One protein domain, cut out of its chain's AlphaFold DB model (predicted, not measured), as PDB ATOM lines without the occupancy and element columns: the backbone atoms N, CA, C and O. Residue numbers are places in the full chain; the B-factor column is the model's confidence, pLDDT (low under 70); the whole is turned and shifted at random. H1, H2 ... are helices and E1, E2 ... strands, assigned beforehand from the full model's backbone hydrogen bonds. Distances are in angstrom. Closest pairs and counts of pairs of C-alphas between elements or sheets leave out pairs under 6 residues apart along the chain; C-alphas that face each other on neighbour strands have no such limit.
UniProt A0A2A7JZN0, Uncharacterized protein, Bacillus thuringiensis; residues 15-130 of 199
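What this domain is: This is residues 15 to 130 of the 199 residues of an uncharacterized protein of Bacillus thuringiensis (UniProt A0A2A7JZN0). A small strand hairpin, E1 and E2, is set between helices H1 and H4, and the end of it where E1 begins and E2 ends meets the first turns of the long helix H5. H5 slants along the length of the body; H2 and the link of residues 27 to 38 make one far end, the last turns of H5 the other, and H3 packs on H1 and H5. The printed part has 116 residues, in the order H1, H2, H3, H4, E1, E2, H5, with an antiparallel sheet of order E1 - E2. The class is mostly helix. The whole is compact, with a radius of gyration of the C-alphas of 15.5 A, and only just elongated, with spans of 52 by 34 by 24 A.

Where its parts are: E1 is residues 86 to 89, from C-alpha 86 at (1.744, -0.893, 36.581), and E2 is residues 94 to 97. H1 is residues 15 to 26, 16.7 A long, from C-alpha 15 at (11.219, 10.456, 27.701). H4 is residues 73 to 82, 13.9 A long, and H3 is residues 61 to 69. H2, residues 39 to 56, is 25.4 A long. H5, residues 107 to 130, is 35.4 A long and ends at C-alpha 130 at (7.922, -9.076, 7.477).

How they stand to each other: E1 and E2 form a hairpin at 142 degrees between directions, with N 89 and O 94 at 2.8 A and N 96 and O 87 at 2.8 A within hydrogen-bond range. The closest C-alphas of H1 and E2 are Ala 20 and Gln 94, 4.7 A; of H4 and E1, Leu 80 and Tyr 88, 5.1 A; of E1 and H5, Leu 86 and Ala 110, 6.5 A. H1 and H4 are only just apart, closest 8.3 A. H1, H2 and H5 form a bundle, a group of helices in which each touches the other two. H2, with residues 49 to 56 alone, touches H5, closest at the C-alphas of Ala 53 and Gln 108, 5.4 A, the same way at a shallow tilt of 34 degrees, only just short of steep. H1 and H2, a helical hairpin, only just touch, with 3 pairs of C-alphas within 8 A, the closest those of Ala 25 and Asn 56, 5.8 A. H3 touches H1 at a steep tilt of 50 degrees, closest at the C-alphas of Ala 18 and Ile 64, 5.6 A. H4 and H5 only just touch, with 3 pairs of C-alphas within 8 A, the closest those of Ile 79 and Leu 114, 7.4 A. Every O i to N i+4 pair is within hydrogen-bond range in H1, H3 and H4, against 13 of 14 in H2 and 19 of 20 in H5.

The domain as a whole: The two C-alphas farthest apart, those of Cys 34 and Ser 130, are 53.7 A from each other. The printed part has no cut. The link from H1 to H2 is long, 12 residues. Mean pLDDT of the printed part is 91.6; residues 82 to 83 and 128 to 130 are under 70.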
ATOM      1  N   GLU A  15      10.200  10.112  26.712       95.44
ATOM      2  CA  GLU A  15      11.219  10.456  27.701       95.44
ATOM      3  C   GLU A  15      10.675  10.428  29.126       95.44
ATOM      4  O   GLU A  15      11.375   9.946  30.023       95.44
ATOM      5  N   GLU A  16       9.464  10.949  29.338       95.69
ATOM      6  CA  GLU A  16       8.802  10.970  30.643       95.69
ATOM      7  C   GLU A  16       8.528   9.545  31.133       95.69
ATOM      8  O   GLU A  16       8.861   9.185  32.267       95.69
ATOM      9  N   VAL A  17       7.979   8.705  30.256       96.31
ATOM     10  CA  VAL A  17       7.630   7.318  30.584       96.31
ATOM     11  C   VAL A  17       8.879   6.461  30.766       96.31
ATOM     12  O   VAL A  17       8.967   5.700  31.731       96.31
ATOM     13  N   ALA A  18       9.885   6.621  29.906       97.38
ATOM     14  CA  ALA A  18      11.158   5.917  30.033       97.38
ATOM     15  C   ALA A  18      11.898   6.294  31.324       97.38
ATOM     16  O   ALA A  18      12.431   5.418  32.008       97.38
ATOM     17  N   SER A  19      11.891   7.580  31.700       97.94
ATOM     18  CA  SER A  19      12.408   8.029  32.998       97.94
ATOM     19  C   SER A  19      11.693   7.330  34.155       97.94
ATOM     20  O   SER A  19      12.357   6.774  35.029       97.94
ATOM     21  N   ALA A  20      10.358   7.305  34.148       97.38
ATOM     22  CA  ALA A  20       9.576   6.668  35.205       97.38
ATOM     23  C   ALA A  20       9.840   5.155  35.313       97.38
ATOM     24  O   ALA A  20       9.960   4.629  36.421       97.38
ATOM     25  N   ILE A  21       9.982   4.461  34.178       97.19
ATOM     26  CA  ILE A  21      10.343   3.035  34.117       97.19
ATOM     27  C   ILE A  21      11.718   2.785  34.750       97.19
ATOM     28  O   ILE A  21      11.857   1.906  35.607       97.19
ATOM     29  N   VAL A  22      12.728   3.568  34.366       97.88
ATOM     30  CA  VAL A  22      14.098   3.420  34.883       97.88
ATOM     31  C   VAL A  22      14.162   3.740  36.376       97.88
ATOM     32  O   VAL A  22      14.829   3.027  37.128       97.88
ATOM     33  N   GLU A  23      13.454   4.773  36.833       97.69
ATOM     34  CA  GLU A  23      13.382   5.090  38.261       97.69
ATOM     35  C   GLU A  23      12.687   3.980  39.055       97.69
ATOM     36  O   GLU A  23      13.195   3.575  40.100       97.69
ATOM     37  N   PHE A  24      11.603   3.394  38.538       97.25
ATOM     38  CA  PHE A  24      10.956   2.239  39.169       97.25
ATOM     39  C   PHE A  24      11.899   1.023  39.277       97.25
ATOM     40  O   PHE A  24      11.956   0.360  40.318       97.25
ATOM     41  N   ALA A  25      12.704   0.744  38.244       97.12
ATOM     42  CA  ALA A  25      13.670  -0.365  38.242       97.12
ATOM     43  C   ALA A  25      14.745  -0.243  39.345       97.12
ATOM     44  O   ALA A  25      15.277  -1.244  39.847       97.12
ATOM     45  N   LYS A  26      15.069   0.989  39.756       96.56
ATOM     46  CA  LYS A  26      16.035   1.262  40.833       96.56
ATOM     47  C   LYS A  26      15.449   1.028  42.225       96.56
ATOM     48  O   LYS A  26      16.210   0.807  43.168       96.56
ATOM     49  N   GLN A  27      14.125   1.024  42.372       95.56
ATOM     50  CA  GLN A  27      13.482   0.908  43.678       95.56
ATOM     51  C   GLN A  27      13.661  -0.490  44.293       95.56
ATOM     52  O   GLN A  27      13.535  -1.538  43.640       95.56
ATOM     53  N   LYS A  28      13.942  -0.504  45.599       93.25
ATOM     54  CA  LYS A  28      13.991  -1.714  46.421       93.25
ATOM     55  C   LYS A  28      12.787  -1.720  47.368       93.25
ATOM     56  O   LYS A  28      12.748  -0.888  48.271       93.25
ATOM     57  N   PRO A  29      11.821  -2.637  47.191       92.56
ATOM     58  CA  PRO A  29      10.719  -2.789  48.126       92.56
ATOM     59  C   PRO A  29      11.238  -3.353  49.459       92.56
ATOM     60  O   PRO A  29      12.333  -3.923  49.530       92.56
ATOM     61  N   GLY A  30      10.459  -3.179  50.527       89.25
ATOM     62  CA  GLY A  30      10.853  -3.582  51.876       89.25
ATOM     63  C   GLY A  30      11.055  -5.092  51.997       89.25
ATOM     64  O   GLY A  30      10.094  -5.849  51.956       89.25
ATOM     65  N   PHE A  31      12.305  -5.521  52.172       91.25
ATOM     66  CA  PHE A  31      12.691  -6.888  52.524       91.25
ATOM     67  C   PHE A  31      13.399  -6.843  53.877       91.25
ATOM     68  O   PHE A  31      14.601  -6.577  53.938       91.25
ATOM     69  N   GLU A  32      12.664  -7.088  54.957       91.44
ATOM     70  CA  GLU A  32      13.204  -7.079  56.319       91.44
ATOM     71  C   GLU A  32      13.185  -8.491  56.889       91.44
ATOM     72  O   GLU A  32      12.150  -9.152  56.873       91.44
ATOM     73  N   LEU A  33      14.322  -8.962  57.404       91.00
ATOM     74  CA  LEU A  33      14.468 -10.335  57.899       91.00
ATOM     75  C   LEU A  33      13.486 -10.671  59.036       91.00
ATOM     76  O   LEU A  33      13.057 -11.814  59.133       91.00
ATOM     77  N   CYS A  34      13.104  -9.692  59.864       92.94
ATOM     78  CA  CYS A  34      12.138  -9.865  60.956       92.94
ATOM     79  C   CYS A  34      10.729 -10.253  60.478       92.94
ATOM     80  O   CYS A  34       9.985 -10.862  61.242       92.94
ATOM     81  N   ASN A  35      10.386  -9.968  59.217       90.38
ATOM     82  CA  ASN A  35       9.106 -10.352  58.615       90.38
ATOM     83  C   ASN A  35       9.095 -11.816  58.138       90.38
ATOM     84  O   ASN A  35       8.098 -12.283  57.592       90.38
ATOM     85  N   TYR A  36      10.194 -12.552  58.338       93.12
ATOM     86  CA  TYR A  36      10.343 -13.940  57.920       93.12
ATOM     87  C   TYR A  36      10.606 -14.844  59.121       93.12
ATOM     88  O   TYR A  36      11.451 -14.563  59.966       93.12
ATOM     89  N   GLY A  37       9.951 -16.007  59.147       93.19
ATOM     90  CA  GLY A  37      10.197 -17.029  60.171       93.19
ATOM     91  C   GLY A  37      11.563 -17.719  60.052       93.19
ATOM     92  O   GLY A  37      11.960 -18.457  60.949       93.19
ATOM     93  N   SER A  38      12.291 -17.519  58.946       96.25
ATOM     94  CA  SER A  38      13.633 -18.073  58.758       96.25
ATOM     95  C   SER A  38      14.453 -17.306  57.714       96.25
ATOM     96  O   SER A  38      13.916 -16.719  56.770       96.25
ATOM     97  N   MET A  39      15.782 -17.406  57.820       95.56
ATOM     98  CA  MET A  39      16.717 -16.904  56.804       95.56
ATOM     99  C   MET A  39      16.533 -17.595  55.442       95.56
ATOM    100  O   MET A  39      16.761 -16.982  54.400       95.56
ATOM    101  N   ALA A  40      16.128 -18.868  55.429       96.31
ATOM    102  CA  ALA A  40      15.892 -19.609  54.192       96.31
ATOM    103  C   ALA A  40      14.700 -19.025  53.413       96.31
ATOM    104  O   ALA A  40      14.823 -18.769  52.214       96.31
ATOM    105  N   SER A  41      13.593 -18.739  54.106       94.06
ATOM    106  CA  SER A  41      12.406 -18.094  53.527       94.06
ATOM    107  C   SER A  41      12.737 -16.705  52.979       94.06
ATOM    108  O   SER A  41      12.432 -16.419  51.823       94.06
ATOM    109  N   TYR A  42      13.459 -15.889  53.758       96.31
ATOM    110  CA  TYR A  42      13.934 -14.574  53.312       96.31
ATOM    111  C   TYR A  42      14.763 -14.668  52.024       96.31
ATOM    112  O   TYR A  42      14.494 -13.966  51.051       96.31
ATOM    113  N   LYS A  43      15.766 -15.559  51.989       95.88
ATOM    114  CA  LYS A  43      16.647 -15.717  50.820       95.88
ATOM    115  C   LYS A  43      15.880 -16.165  49.580       95.88
ATOM    116  O   LYS A  43      16.174 -15.678  48.493       95.88
ATOM    117  N   SER A  44      14.923 -17.079  49.736       94.81
ATOM    118  CA  SER A  44      14.079 -17.555  48.637       94.81
ATOM    119  C   SER A  44      13.329 -16.399  47.966       94.81
ATOM    120  O   SER A  44      13.455 -16.194  46.756       94.81
ATOM    121  N   ASP A  45      12.622 -15.596  48.758       95.12
ATOM    122  CA  ASP A  45      11.815 -14.479  48.260       95.12
ATOM    123  C   ASP A  45      12.676 -13.332  47.726       95.12
ATOM    124  O   ASP A  45      12.405 -12.786  46.652       95.12
ATOM    125  N   TYR A  46      13.771 -13.020  48.423       95.69
ATOM    126  CA  TYR A  46      14.734 -12.020  47.976       95.69
ATOM    127  C   TYR A  46      15.357 -12.394  46.628       95.69
ATOM    128  O   TYR A  46      15.475 -11.543  45.747       95.69
ATOM    129  N   ASN A  47      15.730 -13.662  46.431       95.06
ATOM    130  CA  ASN A  47      16.300 -14.130  45.166       95.06
ATOM    131  C   ASN A  47      15.288 -14.061  44.018       95.06
ATOM    132  O   ASN A  47      15.676 -13.743  42.892       95.06
ATOM    133  N   ARG A  48      14.001 -14.317  44.296       93.56
ATOM    134  CA  ARG A  48      12.927 -14.156  43.306       93.56
ATOM    135  C   ARG A  48      12.818 -12.701  42.853       93.56
ATOM    136  O   ARG A  48      12.908 -12.447  41.658       93.56
ATOM    137  N   TYR A  49      12.740 -11.762  43.798       94.88
ATOM    138  CA  TYR A  49      12.775 -10.329  43.495       94.88
ATOM    139  C   TYR A  49      14.040  -9.934  42.723       94.88
ATOM    140  O   TYR A  49      13.957  -9.235  41.715       94.88
ATOM    141  N   LYS A  50      15.212 -10.385  43.191       96.00
ATOM    142  CA  LYS A  50      16.510  -9.984  42.641       96.00
ATOM    143  C   LYS A  50      16.629 -10.366  41.168       96.00
ATOM    144  O   LYS A  50      17.098  -9.556  40.383       96.00
ATOM    145  N   LYS A  51      16.160 -11.559  40.790       96.44
ATOM    146  CA  LYS A  51      16.157 -12.020  39.397       96.44
ATOM    147  C   LYS A  51      15.450 -11.030  38.464       96.44
ATOM    148  O   LYS A  51      15.970 -10.731  37.393       96.44
ATOM    149  N   ASP A  52      14.279 -10.539  38.860       96.69
ATOM    150  CA  ASP A  52      13.504  -9.605  38.037       96.69
ATOM    151  C   ASP A  52      14.069  -8.183  38.116       96.69
ATOM    152  O   ASP A  52      14.135  -7.492  37.104       96.69
ATOM    153  N   ALA A  53      14.568  -7.774  39.285       97.06
ATOM    154  CA  ALA A  53      15.249  -6.494  39.455       97.06
ATOM    155  C   ALA A  53      16.505  -6.385  38.572       97.06
ATOM    156  O   ALA A  53      16.710  -5.367  37.915       97.06
ATOM    157  N   ASP A  54      17.331  -7.433  38.541       97.12
ATOM    158  CA  ASP A  54      18.542  -7.493  37.721       97.12
ATOM    159  C   ASP A  54      18.186  -7.485  36.227       97.12
ATOM    160  O   ASP A  54      18.842  -6.792  35.456       97.12
ATOM    161  N   PHE A  55      17.112  -8.174  35.815       97.31
ATOM    162  CA  PHE A  55      16.596  -8.091  34.442       97.31
ATOM    163  C   PHE A  55      16.182  -6.660  34.071       97.31
ATOM    164  O   PHE A  55      16.650  -6.137  33.062       97.31
ATOM    165  N   ASN A  56      15.352  -6.010  34.892       97.00
ATOM    166  CA  ASN A  56      14.819  -4.675  34.599       97.00
ATOM    167  C   ASN A  56      15.919  -3.607  34.515       97.00
ATOM    168  O   ASN A  56      15.834  -2.691  33.703       97.00
ATOM    169  N   ARG A  57      16.965  -3.723  35.341       97.12
ATOM    170  CA  ARG A  57      18.081  -2.762  35.390       97.12
ATOM    171  C   ARG A  57      19.040  -2.862  34.207       97.12
ATOM    172  O   ARG A  57      19.873  -1.973  34.054       97.12
ATOM    173  N   ASN A  58      18.935  -3.909  33.389       96.88
ATOM    174  CA  ASN A  58      19.749  -4.043  32.184       96.88
ATOM    175  C   ASN A  58      19.297  -3.116  31.051       96.88
ATOM    176  O   ASN A  58      20.035  -2.971  30.086       96.88
ATOM    177  N   PHE A  59      18.116  -2.500  31.158       96.88
ATOM    178  CA  PHE A  59      17.609  -1.572  30.154       96.88
ATOM    179  C   PHE A  59      17.955  -0.134  30.536       96.88
ATOM    180  O   PHE A  59      17.535   0.383  31.576       96.88
ATOM    181  N   SER A  60      18.718   0.528  29.675       97.56
ATOM    182  CA  SER A  60      18.985   1.959  29.765       97.56
ATOM    183  C   SER A  60      17.756   2.782  29.368       97.56
ATOM    184  O   SER A  60      16.860   2.312  28.670       97.56
ATOM    185  N   LYS A  61      17.729   4.061  29.766       97.62
ATOM    186  CA  LYS A  61      16.655   4.984  29.361       97.62
ATOM    187  C   LYS A  61      16.518   5.071  27.834       97.62
ATOM    188  O   LYS A  61      15.395   5.092  27.348       97.62
ATOM    189  N   GLY A  62      17.639   5.107  27.107       96.00
ATOM    190  CA  GLY A  62      17.648   5.163  25.642       96.00
ATOM    191  C   GLY A  62      16.983   3.939  25.019       96.00
ATOM    192  O   GLY A  62      16.053   4.090  24.239       96.00
ATOM    193  N   GLU A  63      17.347   2.735  25.466       96.56
ATOM    194  CA  GLU A  63      16.732   1.494  24.969       96.56
ATOM    195  C   GLU A  63      15.222   1.434  25.238       96.56
ATOM    196  O   GLU A  63      14.467   0.929  24.409       96.56
ATOM    197  N   ILE A  64      14.754   1.957  26.380       96.94
ATOM    198  CA  ILE A  64      13.311   2.060  26.644       96.94
ATOM    199  C   ILE A  64      12.645   3.046  25.673       96.94
ATOM    200  O   ILE A  64      11.581   2.724  25.150       96.94
ATOM    201  N   ILE A  65      13.248   4.213  25.409       95.38
ATOM    202  CA  ILE A  65      12.719   5.186  24.433       95.38
ATOM    203  C   ILE A  65      12.609   4.540  23.050       95.38
ATOM    204  O   ILE A  65      11.528   4.563  22.462       95.38
ATOM    205  N   ASP A  66      13.680   3.896  22.583       90.19
ATOM    206  CA  ASP A  66      13.718   3.224  21.282       90.19
ATOM    207  C   ASP A  66      12.620   2.155  21.176       90.19
ATOM    208  O   ASP A  66      11.938   2.040  20.160       90.19
ATOM    209  N   MET A  67      12.394   1.389  22.248       93.69
ATOM    210  CA  MET A  67      11.302   0.417  22.293       93.69
ATOM    211  C   MET A  67       9.919   1.079  22.235       93.69
ATOM    212  O   MET A  67       9.049   0.600  21.509       93.69
ATOM    213  N   LEU A  68       9.696   2.161  22.985       93.50
ATOM    214  CA  LEU A  68       8.401   2.847  23.016       93.50
ATOM    215  C   LEU A  68       8.052   3.492  21.667       93.50
ATOM    216  O   LEU A  68       6.889   3.451  21.271       93.50
ATOM    217  N   GLN A  69       9.041   4.015  20.937       89.25
ATOM    218  CA  GLN A  69       8.854   4.597  19.600       89.25
ATOM    219  C   GLN A  69       8.383   3.580  18.548       89.25
ATOM    220  O   GLN A  69       7.761   3.958  17.558       89.25
ATOM    221  N   LEU A  70       8.648   2.287  18.764       85.38
ATOM    222  CA  LEU A  70       8.239   1.196  17.871       85.38
ATOM    223  C   LEU A  70       6.804   0.696  18.125       85.38
ATOM    224  O   LEU A  70       6.344  -0.255  17.479       85.38
ATOM    225  N   LEU A  71       6.103   1.295  19.088       86.88
ATOM    226  CA  LEU A  71       4.707   1.001  19.380       86.88
ATOM    227  C   LEU A  71       3.788   1.899  18.551       86.88
ATOM    228  O   LEU A  71       4.075   3.071  18.315       86.88
ATOM    229  N   THR A  72       2.624   1.375  18.164       85.50
ATOM    230  CA  THR A  72       1.553   2.238  17.647       85.50
ATOM    231  C   THR A  72       0.995   3.107  18.774       85.50
ATOM    232  O   THR A  72       1.067   2.734  19.948       85.50
ATOM    233  N   LYS A  73       0.350   4.229  18.435       84.94
ATOM    234  CA  LYS A  73      -0.315   5.091  19.427       84.94
ATOM    235  C   LYS A  73      -1.261   4.307  20.348       84.94
ATOM    236  O   LYS A  73      -1.189   4.447  21.564       84.94
ATOM    237  N   VAL A  74      -2.085   3.420  19.784       87.25
ATOM    238  CA  VAL A  74      -3.021   2.574  20.549       87.25
ATOM    239  C   VAL A  74      -2.286   1.628  21.506       87.25
ATOM    240  O   VAL A  74      -2.706   1.445  22.648       87.25
ATOM    241  N   GLN A  75      -1.176   1.026  21.069       90.50
ATOM    242  CA  GLN A  75      -0.362   0.154  21.921       90.50
ATOM    243  C   GLN A  75       0.319   0.939  23.043       90.50
ATOM    244  O   GLN A  75       0.355   0.469  24.180       90.50
ATOM    245  N   TYR A  76       0.824   2.132  22.731       90.88
ATOM    246  CA  TYR A  76       1.421   3.027  23.710       90.88
ATOM    247  C   TYR A  76       0.396   3.426  24.778       90.88
ATOM    248  O   TYR A  76       0.616   3.180  25.961       90.88
ATOM    249  N   GLU A  77      -0.785   3.901  24.374       90.62
ATOM    250  CA  GLU A  77      -1.892   4.214  25.287       90.62
ATOM    251  C   GLU A  77      -2.299   3.024  26.166       90.62
ATOM    252  O   GLU A  77      -2.543   3.183  27.367       90.62
ATOM    253  N   TYR A  78      -2.352   1.826  25.579       90.12
ATOM    254  CA  TYR A  78      -2.640   0.597  26.308       90.12
ATOM    255  C   TYR A  78      -1.580   0.309  27.381       90.12
ATOM    256  O   TYR A  78      -1.928  -0.032  28.512       90.12
ATOM    257  N   ILE A  79      -0.297   0.477  27.068       90.44
ATOM    258  CA  ILE A  79       0.804   0.240  28.012       90.44
ATOM    259  C   ILE A  79       0.774   1.248  29.170       90.44
ATOM    260  O   ILE A  79       1.020   0.862  30.313       90.44
ATOM    261  N   LEU A  80       0.386   2.504  28.915       89.31
ATOM    262  CA  LEU A  80       0.252   3.524  29.964       89.31
ATOM    263  C   LEU A  80      -0.866   3.213  30.967       89.31
ATOM    264  O   LEU A  80      -0.717   3.499  32.156       89.31
ATOM    265  N   LYS A  81      -1.980   2.639  30.494       84.62
ATOM    266  CA  LYS A  81      -3.195   2.405  31.300       84.62
ATOM    267  C   LYS A  81      -3.282   1.004  31.906       84.62
ATOM    268  O   LYS A  81      -3.940   0.821  32.925       84.62
ATOM    269  N   THR A  82      -2.670   0.011  31.267       68.44
ATOM    270  CA  THR A  82      -3.029  -1.406  31.450       68.44
ATOM    271  C   THR A  82      -1.814  -2.322  31.558       68.44
ATOM    272  O   THR A  82      -1.894  -3.500  31.208       68.44
ATOM    273  N   GLY A  83      -0.701  -1.841  32.118       59.88
ATOM    274  CA  GLY A  83       0.483  -2.647  32.442       59.88
ATOM    275  C   GLY A  83       0.263  -3.693  33.548       59.88
ATOM    276  O   GLY A  83       1.145  -3.906  34.377       59.88
ATOM    277  N   LYS A  84      -0.917  -4.334  33.587       79.94
ATOM    278  CA  LYS A  84      -1.448  -5.302  34.563       79.94
ATOM    279  C   LYS A  84      -1.466  -4.776  35.997       79.94
ATOM    280  O   LYS A  84      -2.534  -4.576  36.564       79.94
ATOM    281  N   ARG A  85      -0.289  -4.557  36.575       89.00
ATOM    282  CA  ARG A  85      -0.075  -4.006  37.918       89.00
ATOM    283  C   ARG A  85       0.661  -2.668  37.913       89.00
ATOM    284  O   ARG A  85       0.827  -2.100  38.986       89.00
ATOM    285  N   LEU A  86       1.114  -2.196  36.752       93.06
ATOM    286  CA  LEU A  86       1.744  -0.893  36.581       93.06
ATOM    287  C   LEU A  86       0.935  -0.006  35.643       93.06
ATOM    288  O   LEU A  86       0.478  -0.453  34.592       93.06
ATOM    289  N   SER A  87       0.821   1.262  36.009       93.69
ATOM    290  CA  SER A  87       0.288   2.317  35.152       93.69
ATOM    291  C   SER A  87       1.137   3.569  35.298       93.69
ATOM    292  O   SER A  87       1.690   3.828  36.367       93.69
ATOM    293  N   TYR A  88       1.242   4.357  34.237       94.75
ATOM    294  CA  TYR A  88       1.950   5.629  34.309       94.75
ATOM    295  C   TYR A  88       1.040   6.711  34.903       94.75
ATOM    296  O   TYR A  88      -0.069   6.938  34.416       94.75
ATOM    297  N   ASN A  89       1.513   7.393  35.945       93.94
ATOM    298  CA  ASN A  89       0.838   8.534  36.549       93.94
ATOM    299  C   ASN A  89       1.434   9.830  36.000       93.94
ATOM    300  O   ASN A  89       2.567  10.182  36.331       93.94
ATOM    301  N   LYS A  90       0.655  10.546  35.183       90.75
ATOM    302  CA  LYS A  90       1.101  11.789  34.542       90.75
ATOM    303  C   LYS A  90       1.332  12.926  35.541       90.75
ATOM    304  O   LYS A  90       2.299  13.658  35.395       90.75
ATOM    305  N   GLU A  91       0.496  13.052  36.571       90.62
ATOM    306  CA  GLU A  91       0.615  14.127  37.571       90.62
ATOM    307  C   GLU A  91       1.886  13.989  38.414       90.62
ATOM    308  O   GLU A  91       2.526  14.979  38.760       90.62
ATOM    309  N   ARG A  92       2.259  12.749  38.740       92.25
ATOM    310  CA  ARG A  92       3.426  12.434  39.573       92.25
ATOM    311  C   ARG A  92       4.665  12.037  38.763       92.25
ATOM    312  O   ARG A  92       5.700  11.772  39.363       92.25
ATOM    313  N   GLN A  93       4.543  11.956  37.436       94.25
ATOM    314  CA  GLN A  93       5.570  11.491  36.495       94.25
ATOM    315  C   GLN A  93       6.283  10.199  36.940       94.25
ATOM    316  O   GLN A  93       7.503  10.066  36.854       94.25
ATOM    317  N   GLN A  94       5.515   9.229  37.436       95.50
ATOM    318  CA  GLN A  94       6.040   7.983  38.000       95.50
ATOM    319  C   GLN A  94       5.185   6.782  37.587       95.50
ATOM    320  O   GLN A  94       4.036   6.930  37.172       95.50
ATOM    321  N   MET A  95       5.728   5.580  37.764       95.25
ATOM    322  CA  MET A  95       4.944   4.352  37.657       95.25
ATOM    323  C   MET A  95       4.196   4.102  38.969       95.25
ATOM    324  O   MET A  95       4.817   3.942  40.022       95.25
ATOM    325  N   ASP A  96       2.873   4.029  38.896       94.69
ATOM    326  CA  ASP A  96       2.028   3.593  40.002       94.69
ATOM    327  C   ASP A  96       1.909   2.069  39.980       94.69
ATOM    328  O   ASP A  96       1.636   1.462  38.944       94.69
ATOM    329  N   TYR A  97       2.118   1.454  41.145       94.38
ATOM    330  CA  TYR A  97       2.062   0.010  41.324       94.38
ATOM    331  C   TYR A  97       0.865  -0.407  42.172       94.38
ATOM    332  O   TYR A  97       0.696   0.041  43.308       94.38
ATOM    333  N   ILE A  98       0.073  -1.331  41.633       92.50
ATOM    334  CA  ILE A  98      -1.040  -1.964  42.333       92.50
ATOM    335  C   ILE A  98      -0.518  -3.202  43.064       92.50
ATOM    336  O   ILE A  98      -0.233  -4.246  42.459       92.50
ATOM    337  N   CYS A  99      -0.425  -3.069  44.388       91.25
ATOM    338  CA  CYS A  99       0.016  -4.123  45.293       91.25
ATOM    339  C   CYS A  99      -0.817  -5.398  45.127       91.25
ATOM    340  O   CYS A  99      -2.044  -5.354  45.027       91.25
ATOM    341  N   GLY A 100      -0.143  -6.543  45.061       88.50
ATOM    342  CA  GLY A 100      -0.787  -7.848  45.048       88.50
ATOM    343  C   GLY A 100      -0.564  -8.624  46.338       88.50
ATOM    344  O   GLY A 100      -0.070  -8.111  47.339       88.50
ATOM    345  N   GLN A 101      -0.959  -9.894  46.302       90.12
ATOM    346  CA  GLN A 101      -0.902 -10.792  47.451       90.12
ATOM    347  C   GLN A 101       0.534 -11.158  47.862       90.12
ATOM    348  O   GLN A 101       0.757 -11.537  49.009       90.12
ATOM    349  N   TYR A 102       1.498 -11.073  46.943       88.44
ATOM    350  CA  TYR A 102       2.864 -11.563  47.141       88.44
ATOM    351  C   TYR A 102       3.889 -10.426  47.188       88.44
ATOM    352  O   TYR A 102       5.078 -10.641  46.924       88.44
ATOM    353  N   PHE A 103       3.463  -9.207  47.521       89.56
ATOM    354  CA  PHE A 103       4.389  -8.126  47.838       89.56
ATOM    355  C   PHE A 103       5.309  -8.539  49.005       89.56
ATOM    356  O   PHE A 103       4.820  -9.118  49.976       89.56
ATOM    357  N   PRO A 104       6.627  -8.269  48.951       92.06
ATOM    358  CA  PRO A 104       7.367  -7.471  47.959       92.06
ATOM    359  C   PRO A 104       7.876  -8.237  46.722       92.06
ATOM    360  O   PRO A 104       8.453  -7.626  45.820       92.06
ATOM    361  N   THR A 105       7.702  -9.562  46.653       91.94
ATOM    362  CA  THR A 105       8.339 -10.404  45.619       91.94
ATOM    363  C   THR A 105       7.881 -10.095  44.198       91.94
ATOM    364  O   THR A 105       8.684 -10.166  43.272       91.94
ATOM    365  N   GLU A 106       6.620  -9.703  44.017       93.44
ATOM    366  CA  GLU A 106       6.051  -9.433  42.691       93.44
ATOM    367  C   GLU A 106       6.276  -7.987  42.203       93.44
ATOM    368  O   GLU A 106       5.877  -7.640  41.094       93.44
ATOM    369  N   TYR A 107       6.918  -7.137  43.012       95.31
ATOM    370  CA  TYR A 107       7.076  -5.710  42.716       95.31
ATOM    371  C   TYR A 107       7.893  -5.464  41.438       95.31
ATOM    372  O   TYR A 107       7.422  -4.825  40.503       95.31
ATOM    373  N   GLN A 108       9.099  -6.037  41.350       96.12
ATOM    374  CA  GLN A 108       9.925  -5.936  40.136       96.12
ATOM    375  C   GLN A 108       9.428  -6.858  39.020       96.12
ATOM    376  O   GLN A 108       9.631  -6.567  37.842       96.12
ATOM    377  N   TYR A 109       8.712  -7.928  39.368       95.12
ATOM    378  CA  TYR A 109       8.054  -8.778  38.382       95.12
ATOM    379  C   TYR A 109       6.993  -8.006  37.581       95.12
ATOM    380  O   TYR A 109       6.872  -8.208  36.376       95.12
ATOM    381  N   ALA A 110       6.274  -7.068  38.206       95.19
ATOM    382  CA  ALA A 110       5.320  -6.212  37.505       95.19
ATOM    383  C   ALA A 110       5.990  -5.359  36.414       95.19
ATOM    384  O   ALA A 110       5.471  -5.267  35.303       95.19
ATOM    385  N   LEU A 111       7.174  -4.797  36.693       95.81
ATOM    386  CA  LEU A 111       7.938  -4.062  35.683       95.81
ATOM    387  C   LEU A 111       8.467  -4.982  34.583       95.81
ATOM    388  O   LEU A 111       8.376  -4.646  33.404       95.81
ATOM    389  N   ARG A 112       8.939  -6.174  34.948       95.62
ATOM    390  CA  ARG A 112       9.367  -7.171  33.968       95.62
ATOM    391  C   ARG A 112       8.243  -7.519  32.994       95.62
ATOM    392  O   ARG A 112       8.477  -7.540  31.791       95.62
ATOM    393  N   GLN A 113       7.027  -7.742  33.496       94.62
ATOM    394  CA  GLN A 113       5.864  -8.020  32.650       94.62
ATOM    395  C   GLN A 113       5.553  -6.870  31.687       94.62
ATOM    396  O   GLN A 113       5.160  -7.131  30.554       94.62
ATOM    397  N   LEU A 114       5.723  -5.617  32.121       95.12
ATOM    398  CA  LEU A 114       5.546  -4.447  31.262       95.12
ATOM    399  C   LEU A 114       6.568  -4.436  30.117       95.12
ATOM    400  O   LEU A 114       6.191  -4.255  28.963       95.12
ATOM    401  N   ILE A 115       7.847  -4.670  30.429       95.62
ATOM    402  CA  ILE A 115       8.929  -4.720  29.434       95.62
ATOM    403  C   ILE A 115       8.711  -5.875  28.450       95.62
ATOM    404  O   ILE A 115       8.801  -5.676  27.240       95.62
ATOM    405  N   GLU A 116       8.376  -7.068  28.943       94.94
ATOM    406  CA  GLU A 116       8.082  -8.233  28.096       94.94
ATOM    407  C   GLU A 116       6.860  -7.984  27.190       94.94
ATOM    408  O   GLU A 116       6.865  -8.385  26.026       94.94
ATOM    409  N   GLU A 117       5.834  -7.273  27.674       94.38
ATOM    410  CA  GLU A 117       4.673  -6.881  26.863       94.38
ATOM    411  C   GLU A 117       5.060  -5.894  25.751       94.38
ATOM    412  O   GLU A 117       4.657  -6.084  24.601       94.38
ATOM    413  N   ILE A 118       5.879  -4.880  26.061       94.50
ATOM    414  CA  ILE A 118       6.426  -3.944  25.065       94.50
ATOM    415  C   ILE A 118       7.180  -4.724  23.983       94.50
ATOM    416  O   ILE A 118       6.882  -4.589  22.795       94.50
ATOM    417  N   GLN A 119       8.099  -5.606  24.383       94.69
ATOM    418  CA  GLN A 119       8.870  -6.441  23.459       94.69
ATOM    419  C   GLN A 119       7.970  -7.331  22.595       94.69
ATOM    420  O   GLN A 119       8.182  -7.434  21.386       94.69
ATOM    421  N   PHE A 120       6.938  -7.939  23.184       93.38
ATOM    422  CA  PHE A 120       5.979  -8.766  22.457       93.38
ATOM    423  C   PHE A 120       5.193  -7.964  21.410       93.38
ATOM    424  O   PHE A 120       5.005  -8.436  20.283       93.38
ATOM    425  N   LYS A 121       4.750  -6.747  21.747       91.06
ATOM    426  CA  LYS A 121       4.067  -5.857  20.795       91.06
ATOM    427  C   LYS A 121       4.993  -5.437  19.656       91.06
ATOM    428  O   LYS A 121       4.584  -5.536  18.500       91.06
ATOM    429  N   ILE A 122       6.243  -5.084  19.956       89.81
ATOM    430  CA  ILE A 122       7.262  -4.768  18.942       89.81
ATOM    431  C   ILE A 122       7.490  -5.961  18.013       89.81
ATOM    432  O   ILE A 122       7.477  -5.805  16.795       89.81
ATOM    433  N   GLU A 123       7.668  -7.162  18.560       88.50
ATOM    434  CA  GLU A 123       7.868  -8.379  17.769       88.50
ATOM    435  C   GLU A 123       6.641  -8.700  16.902       88.50
ATOM    436  O   GLU A 123       6.767  -9.084  15.740       88.50
ATOM    437  N   THR A 124       5.436  -8.467  17.425       85.81
ATOM    438  CA  THR A 124       4.190  -8.606  16.658       85.81
ATOM    439  C   THR A 124       4.130  -7.603  15.506       85.81
ATOM    440  O   THR A 124       3.761  -7.981  14.393       85.81
ATOM    441  N   ASN A 125       4.530  -6.349  15.737       80.12
ATOM    442  CA  ASN A 125       4.622  -5.332  14.688       80.12
ATOM    443  C   ASN A 125       5.661  -5.753  13.632       80.12
ATOM    444  O   ASN A 125       5.340  -5.800  12.448       80.12
ATOM    445  N   LYS A 126       6.857  -6.191  14.054       76.56
ATOM    446  CA  LYS A 126       7.916  -6.721  13.173       76.56
ATOM    447  C   LYS A 126       7.448  -7.871  12.291       76.56
ATOM    448  O   LYS A 126       7.737  -7.872  11.097       76.56
ATOM    449  N   ARG A 127       6.695  -8.826  12.838       70.62
ATOM    450  CA  ARG A 127       6.130  -9.936  12.056       70.62
ATOM    451  C   ARG A 127       5.134  -9.446  11.017       70.62
ATOM    452  O   ARG A 127       5.298  -9.784   9.846       70.62
ATOM    453  N   LYS A 128       4.194  -8.577  11.412       66.25
ATOM    454  CA  LYS A 128       3.267  -7.928  10.471       66.25
ATOM    455  C   LYS A 128       4.019  -7.208   9.346       66.25
ATOM    456  O   LYS A 128       3.600  -7.293   8.200       66.25
ATOM    457  N   PHE A 129       5.157  -6.575   9.639       60.41
ATOM    458  CA  PHE A 129       6.004  -5.944   8.621       60.41
ATOM    459  C   PHE A 129       6.772  -6.933   7.750       60.41
ATOM    460  O   PHE A 129       6.931  -6.703   6.560       60.41
ATOM    461  N   SER A 130       7.253  -8.051   8.294       57.47
ATOM    462  CA  SER A 130       7.922  -9.076   7.477       57.47
ATOM    463  C   SER A 130       6.986  -9.695   6.426       57.47
ATOM    464  O   SER A 130       7.445 -10.219   5.407       57.47
TER     465      SER A 130